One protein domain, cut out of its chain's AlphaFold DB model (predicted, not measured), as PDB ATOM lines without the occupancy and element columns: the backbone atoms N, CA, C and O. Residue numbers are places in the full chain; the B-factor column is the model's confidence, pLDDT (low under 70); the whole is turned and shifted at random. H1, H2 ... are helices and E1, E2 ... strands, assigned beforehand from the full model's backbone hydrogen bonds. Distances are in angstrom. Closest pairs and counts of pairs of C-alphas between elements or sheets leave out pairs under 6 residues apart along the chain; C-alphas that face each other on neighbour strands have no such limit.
ATOM      1  N   ALA A  40    -129.825-135.777  55.947       94.94
ATOM      2  CA  ALA A  40    -128.742-135.690  56.904       94.94
ATOM      3  C   ALA A  40    -128.973-136.693  58.037       94.94
ATOM      4  O   ALA A  40    -130.091-137.154  58.280       94.94
ATOM      5  N   GLU A  41    -127.896-137.019  58.742       95.69
ATOM      6  CA  GLU A  41    -127.925-137.944  59.865       95.69
ATOM      7  C   GLU A  41    -127.217-137.330  61.072       95.69
ATOM      8  O   GLU A  41    -126.147-136.735  60.938       95.69
ATOM      9  N   LYS A  42    -127.782-137.531  62.264       95.75
ATOM     10  CA  LYS A  42    -127.117-137.268  63.543       95.75
ATOM     11  C   LYS A  42    -126.965-138.575  64.306       95.75
ATOM     12  O   LYS A  42    -127.943-139.295  64.500       95.75
ATOM     13  N   ILE A  43    -125.736-138.861  64.726       96.75
ATOM     14  CA  ILE A  43    -125.406-139.981  65.607       96.75
ATOM     15  C   ILE A  43    -125.275-139.438  67.026       96.75
ATOM     16  O   ILE A  43    -124.561-138.461  67.246       96.75
ATOM     17  N   ARG A  44    -125.973-140.051  67.978       95.62
ATOM     18  CA  ARG A  44    -125.911-139.717  69.408       95.62
ATOM     19  C   ARG A  44    -126.176-140.958  70.249       95.62
ATOM     20  O   ARG A  44    -126.452-142.020  69.698       95.62
ATOM     21  N   ASP A  45    -126.079-140.813  71.569       95.81
ATOM     22  CA  ASP A  45    -126.371-141.879  72.531       95.81
ATOM     23  C   ASP A  45    -125.639-143.178  72.157       95.81
ATOM     24  O   ASP A  45    -126.248-144.198  71.847       95.81
ATOM     25  N   THR A  46    -124.309-143.108  72.087       98.38
ATOM     26  CA  THR A  46    -123.449-144.250  71.754       98.38
ATOM     27  C   THR A  46    -123.396-145.240  72.920       98.38
ATOM     28  O   THR A  46    -123.288-144.828  74.076       98.38
ATOM     29  N   SER A  47    -123.436-146.542  72.626       98.31
ATOM     30  CA  SER A  47    -123.322-147.607  73.625       98.31
ATOM     31  C   SER A  47    -121.981-147.546  74.377       98.31
ATOM     32  O   SER A  47    -120.982-147.077  73.819       98.31
ATOM     33  N   PRO A  48    -121.901-148.051  75.624       98.25
ATOM     34  CA  PRO A  48    -120.651-148.084  76.389       98.25
ATOM     35  C   PRO A  48    -119.478-148.761  75.666       98.25
ATOM     36  O   PRO A  48    -118.344-148.283  75.735       98.25
ATOM     37  N   ASP A  49    -119.742-149.840  74.925       98.00
ATOM     38  CA  ASP A  49    -118.740-150.549  74.122       98.00
ATOM     39  C   ASP A  49    -118.430-149.881  72.769       98.00
ATOM     40  O   ASP A  49    -117.547-150.340  72.042       98.00
ATOM     41  N   LYS A  50    -119.126-148.782  72.454       98.19
ATOM     42  CA  LYS A  50    -118.990-147.959  71.245       98.19
ATOM     43  C   LYS A  50    -119.332-148.672  69.938       98.19
ATOM     44  O   LYS A  50    -118.944-148.195  68.872       98.19
ATOM     45  N   LYS A  51    -120.053-149.792  70.002       98.31
ATOM     46  CA  LYS A  51    -120.452-150.570  68.820       98.31
ATOM     47  C   LYS A  51    -121.822-150.208  68.283       98.31
ATOM     48  O   LYS A  51    -122.128-150.591  67.159       98.31
ATOM     49  N   PHE A  52    -122.634-149.494  69.053       98.56
ATOM     50  CA  PHE A  52    -123.983-149.117  68.655       98.56
ATOM     51  C   PHE A  52    -124.266-147.660  69.002       98.56
ATOM     52  O   PHE A  52    -123.635-147.091  69.889       98.56
ATOM     53  N   ALA A  53    -125.209-147.040  68.301       98.38
ATOM     54  CA  ALA A  53    -125.662-145.687  68.606       98.38
ATOM     55  C   ALA A  53    -127.073-145.434  68.076       98.38
ATOM     56  O   ALA A  53    -127.553-146.141  67.185       98.38
ATOM     57  N   LEU A  54    -127.708-144.385  68.594       97.81
ATOM     58  CA  LEU A  54    -128.922-143.824  68.020       97.81
ATOM     59  C   LEU A  54    -128.574-143.022  66.762       97.81
ATOM     60  O   LEU A  54    -127.731-142.122  66.793       97.81
ATOM     61  N   ARG A  55    -129.268-143.306  65.662       97.69
ATOM     62  CA  ARG A  55    -129.248-142.506  64.439       97.69
ATOM     63  C   ARG A  55    -130.586-141.807  64.255       97.69
ATOM     64  O   ARG A  55    -131.623-142.462  64.206       97.69
ATOM     65  N   ILE A  56    -130.531-140.496  64.053       95.81
ATOM     66  CA  ILE A  56    -131.661-139.671  63.621       95.81
ATOM     67  C   ILE A  56    -131.403-139.254  62.175       95.81
ATOM     68  O   ILE A  56    -130.445-138.528  61.912       95.81
ATOM     69  N   SER A  57    -132.251-139.694  61.249       95.88
ATOM     70  CA  SER A  57    -132.234-139.260  59.848       95.88
ATOM     71  C   SER A  57    -133.275-138.161  59.647       95.88
ATOM     72  O   SER A  57    -134.430-138.321  60.049       95.88
ATOM     73  N   TYR A  58    -132.895-137.046  59.030       95.69
ATOM     74  CA  TYR A  58    -133.751-135.866  58.903       95.69
ATOM     75  C   TYR A  58    -133.522-135.107  57.590       95.69
ATOM     76  O   TYR A  58    -132.463-135.190  56.970       95.69
ATOM     77  N   ASP A  59    -134.529-134.348  57.164       95.25
ATOM     78  CA  ASP A  59    -134.435-133.453  56.015       95.25
ATOM     79  C   ASP A  59    -133.675-132.178  56.411       95.25
ATOM     80  O   ASP A  59    -134.168-131.342  57.175       95.25
ATOM     81  N   ALA A  60    -132.444-132.040  55.914       93.31
ATOM     82  CA  ALA A  60    -131.553-130.950  56.302       93.31
ATOM     83  C   ALA A  60    -132.099-129.572  55.904       93.31
ATOM     84  O   ALA A  60    -131.975-128.614  56.669       93.31
ATOM     85  N   LYS A  61    -132.728-129.480  54.726       93.06
ATOM     86  CA  LYS A  61    -133.282-128.231  54.199       93.06
ATOM     87  C   LYS A  61    -134.445-127.745  55.062       93.06
ATOM     88  O   LYS A  61    -134.440-126.602  55.507       93.06
ATOM     89  N   THR A  62    -135.388-128.635  55.358       93.06
ATOM     90  CA  THR A  62    -136.528-128.383  56.247       93.06
ATOM     91  C   THR A  62    -136.039-127.962  57.628       93.06
ATOM     92  O   THR A  62    -136.507-126.965  58.170       93.06
ATOM     93  N   ASN A  63    -135.050-128.670  58.190       92.62
ATOM     94  CA  ASN A  63    -134.490-128.308  59.491       92.62
ATOM     95  C   ASN A  63    -133.874-126.901  59.471       92.62
ATOM     96  O   ASN A  63    -134.137-126.099  60.361       92.62
ATOM     97  N   GLN A  64    -133.101-126.572  58.431       91.31
ATOM     98  CA  GLN A  64    -132.495-125.250  58.269       91.31
ATOM     99  C   GLN A  64    -133.545-124.142  58.113       91.31
ATOM    100  O   GLN A  64    -133.364-123.050  58.644       91.31
ATOM    101  N   GLU A  65    -134.635-124.396  57.393       91.94
ATOM    102  CA  GLU A  65    -135.737-123.443  57.246       91.94
ATOM    103  C   GLU A  65    -136.458-123.200  58.576       91.94
ATOM    104  O   GLU A  65    -136.717-122.048  58.911       91.94
ATOM    105  N   LEU A  66    -136.686-124.245  59.378       90.75
ATOM    106  CA  LEU A  66    -137.293-124.132  60.710       90.75
ATOM    107  C   LEU A  66    -136.400-123.394  61.721       90.75
ATOM    108  O   LEU A  66    -136.908-122.755  62.644       90.75
ATOM    109  N   MET A  67    -135.077-123.449  61.538       89.81
ATOM    110  CA  MET A  67    -134.119-122.680  62.342       89.81
ATOM    111  C   MET A  67    -134.181-121.173  62.045       89.81
ATOM    112  O   MET A  67    -133.884-120.363  62.925       89.81
ATOM    113  N   LYS A  68    -134.559-120.761  60.824       88.00
ATOM    114  CA  LYS A  68    -134.602-119.338  60.445       88.00
ATOM    115  C   LYS A  68    -135.683-118.620  61.255       88.00
ATOM    116  O   LYS A  68    -136.869-118.880  61.102       88.00
ATOM    117  N   GLY A  69    -135.261-117.680  62.099       74.69
ATOM    118  CA  GLY A  69    -136.160-116.901  62.957       74.69
ATOM    119  C   GLY A  69    -136.347-117.467  64.367       74.69
ATOM    120  O   GLY A  69    -137.088-116.877  65.149       74.69
ATOM    121  N   GLN A  70    -135.657-118.555  64.722       76.69
ATOM    122  CA  GLN A  70    -135.567-119.032  66.103       76.69
ATOM    123  C   GLN A  70    -134.157-118.803  66.657       76.69
ATOM    124  O   GLN A  70    -133.168-119.089  65.988       76.69
ATOM    125  N   ASN A  71    -134.058-118.365  67.915       76.75
ATOM    126  CA  ASN A  71    -132.815-118.462  68.689       76.75
ATOM    127  C   ASN A  71    -132.665-119.906  69.185       76.75
ATOM    128  O   ASN A  71    -132.868-120.201  70.361       76.75
ATOM    129  N   ALA A  72    -132.412-120.818  68.254       76.12
ATOM    130  CA  ALA A  72    -132.233-122.235  68.522       76.12
ATOM    131  C   ALA A  72    -130.750-122.620  68.432       76.12
ATOM    132  O   ALA A  72    -129.978-122.003  67.700       76.12
ATOM    133  N   ASP A  73    -130.370-123.658  69.174       81.44
ATOM    134  CA  ASP A  73    -129.047-124.276  69.086       81.44
ATOM    135  C   ASP A  73    -128.796-124.796  67.658       81.44
ATOM    136  O   ASP A  73    -129.672-125.439  67.075       81.44
ATOM    137  N   ALA A  74    -127.609-124.544  67.098       79.31
ATOM    138  CA  ALA A  74    -127.200-125.029  65.779       79.31
ATOM    139  C   ALA A  74    -127.289-126.562  65.649       79.31
ATOM    140  O   ALA A  74    -127.438-127.087  64.547       79.31
ATOM    141  N   GLU A  75    -127.231-127.276  66.771       85.12
ATOM    142  CA  GLU A  75    -127.365-128.724  66.847       85.12
ATOM    143  C   GLU A  75    -128.808-129.240  66.937       85.12
ATOM    144  O   GLU A  75    -129.024-130.464  66.944       85.12
ATOM    145  N   LYS A  76    -129.792-128.340  67.027       89.50
ATOM    146  CA  LYS A  76    -131.202-128.689  67.166       89.50
ATOM    147  C   LYS A  76    -131.722-129.344  65.889       89.50
ATOM    148  O   LYS A  76    -131.603-128.811  64.785       89.50
ATOM    149  N   ILE A  77    -132.371-130.489  66.070       91.88
ATOM    150  CA  ILE A  77    -133.163-131.142  65.030       91.88
ATOM    151  C   ILE A  77    -134.627-130.992  65.423       91.88
ATOM    152  O   ILE A  77    -135.037-131.435  66.493       91.88
ATOM    153  N   PHE A  78    -135.404-130.337  64.571       90.56
ATOM    154  CA  PHE A  78    -136.836-130.188  64.768       90.56
ATOM    155  C   PHE A  78    -137.557-131.501  64.445       90.56
ATOM    156  O   PHE A  78    -137.290-132.075  63.385       90.56
ATOM    157  N   PRO A  79    -138.513-131.949  65.283       90.50
ATOM    158  CA  PRO A  79    -139.312-133.148  65.024       90.50
ATOM    159  C   PRO A  79    -139.905-133.201  63.610       90.50
ATOM    160  O   PRO A  79    -139.870-134.235  62.954       90.50
ATOM    161  N   GLN A  80    -140.351-132.058  63.083       90.56
ATOM    162  CA  GLN A  80    -140.945-131.944  61.747       90.56
ATOM    163  C   GLN A  80    -139.971-132.298  60.609       90.56
ATOM    164  O   GLN A  80    -140.401-132.668  59.516       90.56
ATOM    165  N   ALA A  81    -138.662-132.177  60.843       93.25
ATOM    166  CA  ALA A  81    -137.641-132.537  59.869       93.25
ATOM    167  C   ALA A  81    -137.254-134.024  59.936       93.25
ATOM    168  O   ALA A  81    -136.703-134.544  58.964       93.25
ATOM    169  N   ILE A  82    -137.528-134.720  61.046       94.25
ATOM    170  CA  ILE A  82    -137.117-136.113  61.257       94.25
ATOM    171  C   ILE A  82    -137.910-137.047  60.342       94.25
ATOM    172  O   ILE A  82    -139.133-136.962  60.236       94.25
ATOM    173  N   LYS A  83    -137.192-137.956  59.681       94.38
ATOM    174  CA  LYS A  83    -137.751-138.969  58.777       94.38
ATOM    175  C   LYS A  83    -137.698-140.370  59.359       94.38
ATOM    176  O   LYS A  83    -138.603-141.153  59.100       94.38
ATOM    177  N   ALA A  84    -136.653-140.684  60.117       94.50
ATOM    178  CA  ALA A  84    -136.504-141.982  60.751       94.50
ATOM    179  C   ALA A  84    -135.586-141.894  61.966       94.50
ATOM    180  O   ALA A  84    -134.670-141.066  62.016       94.50
ATOM    181  N   ILE A  85    -135.812-142.802  62.909       95.56
ATOM    182  CA  ILE A  85    -134.951-143.026  64.060       95.56
ATOM    183  C   ILE A  85    -134.670-144.524  64.134       95.56
ATOM    184  O   ILE A  85    -135.564-145.345  63.942       95.56
ATOM    185  N   GLY A  86    -133.421-144.885  64.396       96.81
ATOM    186  CA  GLY A  86    -133.029-146.281  64.522       96.81
ATOM    187  C   GLY A  86    -131.756-146.455  65.329       96.81
ATOM    188  O   GLY A  86    -130.986-145.512  65.513       96.81
ATOM    189  N   LEU A  87    -131.518-147.681  65.774       98.19
ATOM    190  CA  LEU A  87    -130.219-148.109  66.272       98.19
ATOM    191  C   LEU A  87    -129.358-148.554  65.098       98.19
ATOM    192  O   LEU A  87    -129.816-149.291  64.219       98.19
ATOM    193  N   VAL A  88    -128.097-148.142  65.107       98.50
ATOM    194  CA  VAL A  88    -127.110-148.538  64.100       98.50
ATOM    195  C   VAL A  88    -125.873-149.154  64.736       98.50
ATOM    196  O   VAL A  88    -125.511-148.787  65.851       98.50
ATOM    197  N   SER A  89    -125.215-150.068  64.021       98.25
ATOM    198  CA  SER A  89    -123.871-150.538  64.356       98.25
ATOM    199  C   SER A  89    -122.821-149.478  64.018       98.25
ATOM    200  O   SER A  89    -123.027-148.629  63.155       98.25
ATOM    201  N   LEU A  90    -121.666-149.535  64.666       97.94
ATOM    202  CA  LEU A  90    -120.520-148.680  64.387       97.94
ATOM    203  C   LEU A  90    -119.284-149.540  64.081       97.94
ATOM    204  O   LEU A  90    -119.074-150.546  64.763       97.94
ATOM    205  N   PRO A  91    -118.435-149.115  63.123       97.00
ATOM    206  CA  PRO A  91    -118.506-147.855  62.367       97.00
ATOM    207  C   PRO A  91    -119.410-147.879  61.120       97.00
ATOM    208  O   PRO A  91    -119.640-146.824  60.535       97.00
ATOM    209  N   GLU A  92    -119.920-149.038  60.699       96.44
ATOM    210  CA  GLU A  92    -120.574-149.219  59.391       96.44
ATOM    211  C   GLU A  92    -121.943-148.533  59.275       96.44
ATOM    212  O   GLU A  92    -122.465-148.395  58.170       96.44
ATOM    213  N   LYS A  93    -122.531-148.099  60.398       96.56
ATOM    214  CA  LYS A  93    -123.870-147.495  60.480       96.56
ATOM    215  C   LYS A  93    -124.977-148.394  59.921       96.56
ATOM    216  O   LYS A  93    -126.004-147.900  59.456       96.56
ATOM    217  N   ALA A  94    -124.794-149.714  59.979       97.31
ATOM    218  CA  ALA A  94    -125.825-150.653  59.557       97.31
ATOM    219  C   ALA A  94    -126.992-150.609  60.546       97.31
ATOM    220  O   ALA A  94    -126.778-150.628  61.754       97.31
ATOM    221  N   VAL A  95    -128.230-150.556  60.053       97.38
ATOM    222  CA  VAL A  95    -129.417-150.520  60.918       97.38
ATOM    223  C   VAL A  95    -129.590-151.862  61.628       97.38
ATOM    224  O   VAL A  95    -129.742-152.905  60.986       97.38
ATOM    225  N   VAL A  96    -129.594-151.825  62.961       98.06
ATOM    226  CA  VAL A  96    -129.756-152.998  63.837       98.06
ATOM    227  C   VAL A  96    -131.099-153.020  64.572       98.06
ATOM    228  O   VAL A  96    -131.472-154.076  65.083       98.06
ATOM    229  N   ALA A  97    -131.837-151.903  64.587       97.38
ATOM    230  CA  ALA A  97    -133.266-151.836  64.906       97.38
ATOM    231  C   ALA A  97    -133.883-150.525  64.406       97.38
ATOM    232  O   ALA A  97    -133.247-149.474  64.488       97.38
ATOM    233  N   ASP A  98    -135.136-150.580  63.965       95.88
ATOM    234  CA  ASP A  98    -135.966-149.391  63.769       95.88
ATOM    235  C   ASP A  98    -136.643-149.029  65.096       95.88
ATOM    236  O   ASP A  98    -137.120-149.910  65.818       95.88
ATOM    237  N   LEU A  99    -136.656-147.739  65.433       93.75
ATOM    238  CA  LEU A  99    -137.321-147.232  66.633       93.75
ATOM    239  C   LEU A  99    -138.644-146.557  66.251       93.75
ATOM    240  O   LEU A  99    -138.741-145.988  65.158       93.75
ATOM    241  N   PRO A 100    -139.671-146.608  67.120       88.75
ATOM    242  CA  PRO A 100    -140.950-145.979  66.840       88.75
ATOM    243  C   PRO A 100    -140.765-144.470  66.667       88.75
ATOM    244  O   PRO A 100    -140.213-143.781  67.526       88.75
ATOM    245  N   TRP A 101    -141.230-143.962  65.529       88.94
ATOM    246  CA  TRP A 101    -141.286-142.538  65.238       88.94
ATOM    247  C   TRP A 101    -142.531-142.236  64.412       88.94
ATOM    248  O   TRP A 101    -142.629-142.629  63.251       88.94
ATOM    249  N   ASP A 102    -143.472-141.517  65.008       87.12
ATOM    250  CA  ASP A 102    -144.711-141.062  64.370       87.12
ATOM    251  C   ASP A 102    -144.715-139.540  64.109       87.12
ATOM    252  O   ASP A 102    -145.673-138.999  63.559       87.12
ATOM    253  N   GLY A 103    -143.641-138.841  64.494       86.44
ATOM    254  CA  GLY A 103    -143.523-137.387  64.385       86.44
ATOM    255  C   GLY A 103    -144.163-136.592  65.527       86.44
ATOM    256  O   GLY A 103    -144.118-135.362  65.483       86.44
ATOM    257  N   SER A 104    -144.756-137.248  66.531       85.88
ATOM    258  CA  SER A 104    -145.508-136.581  67.604       85.88
ATOM    259  C   SER A 104    -144.678-136.278  68.857       85.88
ATOM    260  O   SER A 104    -145.074-135.437  69.674       85.88
ATOM    261  N   ALA A 105    -143.517-136.917  69.012       85.88
ATOM    262  CA  ALA A 105    -142.669-136.716  70.177       85.88
ATOM    263  C   ALA A 105    -142.026-135.316  70.187       85.88
ATOM    264  O   ALA A 105    -141.426-134.858  69.210       85.88
ATOM    265  N   VAL A 106    -142.146-134.642  71.330       84.50
ATOM    266  CA  VAL A 106    -141.532-133.337  71.608       84.50
ATOM    267  C   VAL A 106    -140.089-133.471  72.085       84.50
ATOM    268  O   VAL A 106    -139.295-132.555  71.880       84.50
ATOM    269  N   ASP A 107    -139.757-134.600  72.712       87.38
ATOM    270  CA  ASP A 107    -138.419-134.931  73.189       87.38
ATOM    271  C   ASP A 107    -138.209-136.450  73.169       87.38
ATOM    272  O   ASP A 107    -139.167-137.223  73.228       87.38
ATOM    273  N   MET A 108    -136.952-136.872  73.077       91.00
ATOM    274  CA  MET A 108    -136.573-138.277  73.016       91.00
ATOM    275  C   MET A 108    -135.179-138.523  73.588       91.00
ATOM    276  O   MET A 108    -134.252-137.719  73.430       91.00
ATOM    277  N   SER A 109    -135.009-139.684  74.208       91.38
ATOM    278  CA  SER A 109    -133.728-140.128  74.748       91.38
ATOM    279  C   SER A 109    -133.558-141.638  74.622       91.38
ATOM    280  O   SER A 109    -134.521-142.397  74.512       91.38
ATOM    281  N   LEU A 110    -132.299-142.077  74.620       95.00
ATOM    282  CA  LEU A 110    -131.925-143.483  74.633       95.00
ATOM    283  C   LEU A 110    -130.941-143.713  75.780       95.00
ATOM    284  O   LEU A 110    -129.943-143.007  75.896       95.00
ATOM    285  N   THR A 111    -131.218-144.705  76.621       96.19
ATOM    286  CA  THR A 111    -130.323-145.113  77.713       96.19
ATOM    287  C   THR A 111    -129.849-146.540  77.489       96.19
ATOM    288  O   THR A 111    -130.652-147.413  77.160       96.19
ATOM    289  N   TRP A 112    -128.554-146.778  77.684       97.31
ATOM    290  CA  TRP A 112    -127.914-148.081  77.518       97.31
ATOM    291  C   TRP A 112    -127.701-148.788  78.848       97.31
ATOM    292  O   TRP A 112    -127.439-148.149  79.864       97.31
ATOM    293  N   SER A 113    -127.718-150.118  78.818       96.25
ATOM    294  CA  SER A 113    -127.118-150.906  79.888       96.25
ATOM    295  C   SER A 113    -125.589-150.820  79.855       96.25
ATOM    296  O   SER A 113    -125.008-150.679  78.772       96.25
ATOM    297  N   PRO A 114    -124.908-151.008  81.000       95.88
ATOM    298  CA  PRO A 114    -123.444-151.019  81.059       95.88
ATOM    299  C   PRO A 114    -122.792-152.052  80.126       95.88
ATOM    300  O   PRO A 114    -121.710-151.819  79.590       95.88
ATOM    301  N   ASP A 115    -123.459-153.187  79.891       95.81
ATOM    302  CA  ASP A 115    -122.965-154.265  79.028       95.81
ATOM    303  C   ASP A 115    -123.262-154.066  77.531       95.81
ATOM    304  O   ASP A 115    -122.905-154.924  76.725       95.81
ATOM    305  N   SER A 116    -123.899-152.949  77.150       97.06
ATOM    306  CA  SER A 116    -124.294-152.615  75.772       97.06
ATOM    307  C   SER A 116    -125.266-153.607  75.110       97.06
ATOM    308  O   SER A 116    -125.465-153.552  73.897       97.06
ATOM    309  N   LYS A 117    -125.890-154.519  75.871       96.81
ATOM    310  CA  LYS A 117    -126.837-155.517  75.337       96.81
ATOM    311  C   LYS A 117    -128.297-155.109  75.469       96.81
ATOM    312  O   LYS A 117    -129.149-155.737  74.843       96.81
ATOM    313  N   TRP A 118    -128.593-154.080  76.252       97.06
ATOM    314  CA  TRP A 118    -129.934-153.540  76.423       97.06
ATOM    315  C   TRP A 118    -129.934-152.038  76.191       97.06
ATOM    316  O   TRP A 118    -128.962-151.344  76.491       97.06
ATOM    317  N   CYS A 119    -131.069-151.531  75.728       96.44
ATOM    318  CA  CYS A 119    -131.353-150.108  75.768       96.44
ATOM    319  C   CYS A 119    -132.846-149.848  75.946       96.44
ATOM    320  O   CYS A 119    -133.682-150.652  75.526       96.44
ATOM    321  N   ALA A 120    -133.177-148.711  76.545       95.56
ATOM    322  CA  ALA A 120    -134.534-148.187  76.605       95.56
ATOM    323  C   ALA A 120    -134.613-146.899  75.789       95.56
ATOM    324  O   ALA A 120    -133.831-145.973  76.012       95.56
ATOM    325  N   PHE A 121    -135.549-146.867  74.846       94.56
ATOM    326  CA  PHE A 121    -135.918-145.681  74.092       94.56
ATOM    327  C   PHE A 121    -137.120-145.025  74.759       94.56
ATOM    328  O   PHE A 121    -138.113-145.696  75.037       94.56
ATOM    329  N   TYR A 122    -137.011-143.728  75.020       91.81
ATOM    330  CA  TYR A 122    -138.056-142.915  75.618       91.81
ATOM    331  C   TYR A 122    -138.483-141.839  74.625       91.81
ATOM    332  O   TYR A 122    -137.650-141.055  74.170       91.81
ATOM    333  N   ALA A 123    -139.777-141.787  74.319       90.69
ATOM    334  CA  ALA A 123    -140.395-140.758  73.499       90.69
ATOM    335  C   ALA A 123    -141.430-140.002  74.337       90.69
ATOM    336  O   ALA A 123    -142.424-140.567  74.796       90.69
ATOM    337  N   ASN A 124    -141.195-138.710  74.553       89.44
ATOM    338  CA  ASN A 124    -142.111-137.842  75.277       89.44
ATOM    339  C   ASN A 124    -143.015-137.120  74.281       89.44
ATOM    340  O   ASN A 124    -142.530-136.342  73.462       89.44
ATOM    341  N   MET A 125    -144.318-137.348  74.354       87.38
ATOM    342  CA  MET A 125    -145.336-136.640  73.577       87.38
ATOM    343  C   MET A 125    -146.018-135.596  74.468       87.38
ATOM    344  O   MET A 125    -145.876-135.594  75.687       87.38
ATOM    345  N   SER A 126    -146.809-134.687  73.895       84.12
ATOM    346  CA  SER A 126    -147.389-133.575  74.670       84.12
ATOM    347  C   SER A 126    -148.321-133.991  75.822       84.12
ATOM    348  O   SER A 126    -148.625-133.165  76.679       84.12
ATOM    349  N   ARG A 127    -148.834-135.230  75.829       84.81
ATOM    350  CA  ARG A 127    -149.799-135.726  76.832       84.81
ATOM    351  C   ARG A 127    -149.453-137.092  77.419       84.81
ATOM    352  O   ARG A 127    -150.064-137.491  78.405       84.81
ATOM    353  N   THR A 128    -148.530-137.807  76.800       87.38
ATOM    354  CA  THR A 128    -148.189-139.197  77.098       87.38
ATOM    355  C   THR A 128    -146.702-139.382  76.867       87.38
ATOM    356  O   THR A 128    -146.083-138.619  76.130       87.38
ATOM    357  N   SER A 129    -146.124-140.403  77.474       87.00
ATOM    358  CA  SER A 129    -144.791-140.856  77.118       87.00
ATOM    359  C   SER A 129    -144.817-142.344  76.835       87.00
ATOM    360  O   SER A 129    -145.608-143.090  77.415       87.00
ATOM    361  N   GLU A 130    -143.967-142.753  75.908       88.75
ATOM    362  CA  GLU A 130    -143.779-144.142  75.530       88.75
ATOM    363  C   GLU A 130    -142.346-144.552  75.843       88.75
ATOM    364  O   GLU A 130    -141.394-143.819  75.567       88.75
ATOM    365  N   THR A 131    -142.214-145.736  76.438       90.56
ATOM    366  CA  THR A 131    -140.925-146.361  76.718       90.56
ATOM    367  C   THR A 131    -140.900-147.724  76.057       90.56
ATOM    368  O   THR A 131    -141.707-148.590  76.393       90.56
ATOM    369  N   THR A 132    -139.924-147.936  75.184       91.38
ATOM    370  CA  THR A 132    -139.720-149.210  74.498       91.38
ATOM    371  C   THR A 132    -138.346-149.758  74.852       91.38
ATOM    372  O   THR A 132    -137.331-149.070  74.725       91.38
ATOM    373  N   VAL A 133    -138.295-151.005  75.319       94.00
ATOM    374  CA  VAL A 133    -137.045-151.667  75.715       94.00
ATOM    375  C   VAL A 133    -136.607-152.628  74.625       94.00
ATOM    376  O   VAL A 133    -137.406-153.416  74.127       94.00
ATOM    377  N   TYR A 134    -135.319-152.615  74.308       95.25
ATOM    378  CA  TYR A 134    -134.711-153.489  73.320       95.25
ATOM    379  C   TYR A 134    -133.604-154.328  73.943       95.25
ATOM    380  O   TYR A 134    -132.872-153.873  74.824       95.25
ATOM    381  N   HIS A 135    -133.454-155.549  73.436       96.12
ATOM    382  CA  HIS A 135    -132.362-156.440  73.799       96.12
ATOM    383  C   HIS A 135    -131.645-156.979  72.563       96.12
ATOM    384  O   HIS A 135    -132.283-157.418  71.604       96.12
ATOM    385  N   LEU A 136    -130.317-157.018  72.621       96.38
ATOM    386  CA  LEU A 136    -129.470-157.571  71.577       96.38
ATOM    387  C   LEU A 136    -129.656-159.093  71.474       96.38
ATOM    388  O   LEU A 136    -129.381-159.859  72.401       96.38
ATOM    389  N   ARG A 137    -130.121-159.560  70.318       95.56
ATOM    390  CA  ARG A 137    -130.267-160.978  69.977       95.56
ATOM    391  C   ARG A 137    -129.523-161.228  68.670       95.56
ATOM    392  O   ARG A 137    -130.003-160.871  67.600       95.56
ATOM    393  N   GLY A 138    -128.347-161.844  68.769       94.56
ATOM    394  CA  GLY A 138    -127.444-161.954  67.624       94.56
ATOM    395  C   GLY A 138    -126.867-160.584  67.277       94.56
ATOM    396  O   GLY A 138    -126.191-159.984  68.107       94.56
ATOM    397  N   ASP A 139    -127.150-160.108  66.070       94.44
ATOM    398  CA  ASP A 139    -126.685-158.838  65.504       94.44
ATOM    399  C   ASP A 139    -127.757-157.731  65.504       94.44
ATOM    400  O   ASP A 139    -127.491-156.617  65.052       94.44
ATOM    401  N   LYS A 140    -128.963-158.017  66.012       97.12
ATOM    402  CA  LYS A 140    -130.102-157.087  66.011       97.12
ATOM    403  C   LYS A 140    -130.638-156.820  67.406       97.12
ATOM    404  O   LYS A 140    -130.652-157.699  68.269       97.12
ATOM    405  N   PHE A 141    -131.146-155.612  67.600       97.12
ATOM    406  CA  PHE A 141    -131.906-155.250  68.787       97.12
ATOM    407  C   PHE A 141    -133.379-155.577  68.554       97.12
ATOM    408  O   PHE A 141    -133.978-155.157  67.568       97.12
ATOM    409  N   VAL A 142    -133.958-156.365  69.455       95.69
ATOM    410  CA  VAL A 142    -135.351-156.809  69.365       95.69
ATOM    411  C   VAL A 142    -136.143-156.150  70.479       95.69
ATOM    412  O   VAL A 142    -135.736-156.211  71.641       95.69
ATOM    413  N   GLU A 143    -137.267-155.538  70.114       93.38
ATOM    414  CA  GLU A 143    -138.211-154.969  71.067       93.38
ATOM    415  C   GLU A 143    -138.742-156.048  72.015       93.38
ATOM    416  O   GLU A 143    -139.196-157.126  71.612       93.38
ATOM    417  N   MET A 144    -138.714-155.734  73.301       89.25
ATOM    418  CA  MET A 144    -139.285-156.543  74.357       89.25
ATOM    419  C   MET A 144    -140.751-156.155  74.528       89.25
ATOM    420  O   MET A 144    -141.097-155.366  75.402       89.25
ATOM    421  N   ALA A 145    -141.622-156.722  73.693       73.12
ATOM    422  CA  ALA A 145    -143.058-156.563  73.875       73.12
ATOM    423  C   ALA A 145    -143.476-157.108  75.252       73.12
ATOM    424  O   ALA A 145    -143.049-158.194  75.658       73.12
ATOM    425  N   GLU A 146    -144.384-156.394  75.919       55.41
ATOM    426  CA  GLU A 146    -144.915-156.616  77.280       55.41
ATOM    427  C   GLU A 146    -145.493-158.031  77.536       55.41
ATOM    428  O   GLU A 146    -145.874-158.395  78.646       55.41
ATOM    429  N   ARG A 147    -145.533-158.893  76.513       43.28
ATOM    430  CA  ARG A 147    -146.189-160.200  76.527       43.28
ATOM    431  C   ARG A 147    -145.248-161.400  76.643       43.28
ATOM    432  O   ARG A 147    -145.584-162.459  76.115       43.28
ATOM    433  N   ARG A 148    -144.094-161.290  77.318       45.06
ATOM    434  CA  ARG A 148    -143.311-162.467  77.768       45.06
ATOM    435  C   ARG A 148    -142.618-162.244  79.117       45.06
ATOM    436  O   ARG A 148    -141.528-161.687  79.175       45.06
ATOM    437  N   SER A 149    -143.288-162.768  80.147       48.16
ATOM    438  CA  SER A 149    -142.864-163.024  81.533       48.16
ATOM    439  C   SER A 149    -142.252-161.852  82.317       48.16
ATOM    440  O   SER A 149    -141.259-161.239  81.942       48.16
ATOM    441  N   TRP A 150    -142.827-161.617  83.498       49.12
ATOM    442  CA  TRP A 150    -142.352-160.737  84.574       49.12
ATOM    443  C   TRP A 150    -140.822-160.746  84.789       49.12
ATOM    444  O   TRP A 150    -140.220-159.700  85.015       49.12
ATOM    445  N   GLU A 151    -140.169-161.897  84.616       52.19
ATOM    446  CA  GLU A 151    -138.710-162.054  84.715       52.19
ATOM    447  C   GLU A 151    -137.913-161.192  83.721       52.19
ATOM    448  O   GLU A 151    -136.807-160.747  84.037       52.19
ATOM    449  N   SER A 152    -138.454-160.950  82.524       53.59
ATOM    450  CA  SER A 152    -137.813-160.123  81.496       53.59
ATOM    451  C   SER A 152    -137.823-158.645  81.887       53.59
ATOM    452  O   SER A 152    -136.825-157.953  81.687       53.59
ATOM    453  N   MET A 153    -138.917-158.178  82.499       50.84
ATOM    454  CA  MET A 153    -139.037-156.799  82.979       50.84
ATOM    455  C   MET A 153    -138.186-156.564  84.227       50.84
ATOM    456  O   MET A 153    -137.459-155.577  84.276       50.84
ATOM    457  N   SER A 154    -138.170-157.498  85.189       56.78
ATOM    458  CA  SER A 154    -137.306-157.382  86.374       56.78
ATOM    459  C   SER A 154    -135.820-157.296  86.004       56.78
ATOM    460  O   SER A 154    -135.077-156.532  86.616       56.78
ATOM    461  N   LYS A 155    -135.381-158.031  84.971       55.34
ATOM    462  CA  LYS A 155    -134.010-157.925  84.452       55.34
ATOM    463  C   LYS A 155    -133.763-156.583  83.766       55.34
ATOM    464  O   LYS A 155    -132.749-155.965  84.058       55.34
ATOM    465  N   ALA A 156    -134.676-156.103  82.922       55.75
ATOM    466  CA  ALA A 156    -134.517-154.813  82.246       55.75
ATOM    467  C   ALA A 156    -134.425-153.635  83.237       55.75
ATOM    468  O   ALA A 156    -133.516-152.814  83.126       55.75
ATOM    469  N   THR A 157    -135.297-153.588  84.250       54.59
ATOM    470  CA  THR A 157    -135.276-152.540  85.285       54.59
ATOM    471  C   THR A 157    -134.012-152.604  86.145       54.59
ATOM    472  O   THR A 157    -133.466-151.567  86.502       54.59
ATOM    473  N   CYS A 158    -133.503-153.801  86.450       56.00
ATOM    474  CA  CYS A 158    -132.285-153.947  87.249       56.00
ATOM    475  C   CYS A 158    -131.000-153.641  86.453       56.00
ATOM    476  O   CYS A 158    -130.009-153.217  87.037       56.00
ATOM    477  N   VAL A 159    -131.003-153.855  85.133       56.00
ATOM    478  CA  VAL A 159    -129.816-153.737  84.265       56.00
ATOM    479  C   VAL A 159    -129.570-152.302  83.777       56.00
ATOM    480  O   VAL A 159    -128.424-151.943  83.520       56.00
ATOM    481  N   LEU A 160    -130.607-151.465  83.681       61.25
ATOM    482  CA  LEU A 160    -130.455-150.046  83.322       61.25
ATOM    483  C   LEU A 160    -130.034-149.154  84.508       61.25
ATOM    484  O   LEU A 160    -129.691-147.995  84.297       61.25
ATOM    485  N   CYS A 161    -130.054-149.677  85.738       53.75
ATOM    486  CA  CYS A 161    -129.689-148.951  86.964       53.75
ATOM    487  C   CYS A 161    -128.382-149.442  87.617       53.75
ATOM    488  O   CYS A 161    -128.091-149.033  88.741       53.75
TER     489      CYS A 161
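This is residues 40 to 161 of the 162 residues of an uncharacterized protein of Verrucomicrobia bacterium (UniProt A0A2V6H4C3). Two four-stranded antiparallel sheets are stacked partly face to face as a sandwich, with the edge strands E4 and E8 close together along one side and the edge strands E1 and E5 apart on the other. The second sheet is curled like part of a barrel; H2 packs across its E6 and E7, while H1 lies at the far end of the first sheet, beyond which residues 68 to 73 stick out. The printed part has 122 residues, with named elements in the order E1 E2 H1 E3 E4 E5 E6 E7 E8 H2; the sheets run E1 E2 E3 E4 and E5 E6 E7 E8, and the class is mixed, helices and strands. The whole is compact, with a radius of gyration of the C-alphas of 15.4 A and spans of 50 by 36 by 21 A.

E1, residues 40 to 44, begins at C-alpha 40 (-128.742, -135.690, 56.904). E2, residues 52 to 59, is 22.7 A long, and H1, residues 60 to 67, is 10.6 A. E3 is residues 82 to 89, 19.8 A, and E4 residues 95 to 98. E5, residues 105 to 112, is 20.0 A long and begins at C-alpha 105 (-142.669, -136.716, 70.177). E6, residues 118 to 125, is 23.0 A; E7, residues 129 to 137, is the longest strand at 25.8 A; E8 is residues 140 to 143. H2, residues 150 to 159, is 14.4 A long and ends at C-alpha 159 (-129.816, -153.737, 84.265).

In the first sheet, N 42 and O 56 of the hairpin E1 and E2 are 2.9 A apart, N 55 and O 86 of E2 and E3 2.8 A, and N 87 and O 97 of the hairpin E3 and E4 2.8 A, each within hydrogen-bond range. H1 only grazes this sheet, with residues 60 to 63. The second sheet is a meander, each strand the antiparallel neighbour of the one before: N 109 and O 122 are 3.0 A apart, N 121 and O 132 2.8 A, and N 135 and O 142 3.0 A. In the sandwich, two sheets face to face, the facing parts are 9.9 A centre to centre and the strands stand at 30 degrees. The closest C-alphas of E4 and E8, Val 96 and Lys 140, are 4.6 A apart. H2 is on the second sheet at a height over the sheet of 10.5 A, over E7 and only just over E6, with 3 of its C-alphas falling on E6; it runs across the strands, at 87 degrees to E7 on the local plane. In H1 and H2 every O i to N i+4 pair is within hydrogen-bond range.

The C-alphas of Gly 69 and Glu 151, the two farthest apart, are 50.2 A apart. The printed part has no cut. The link H1 to E3 is long, 14 residues, and residues 68 to 73 in it stand free. Mean pLDDT of the printed part is 87.4; residues 146 to 161 are under 70.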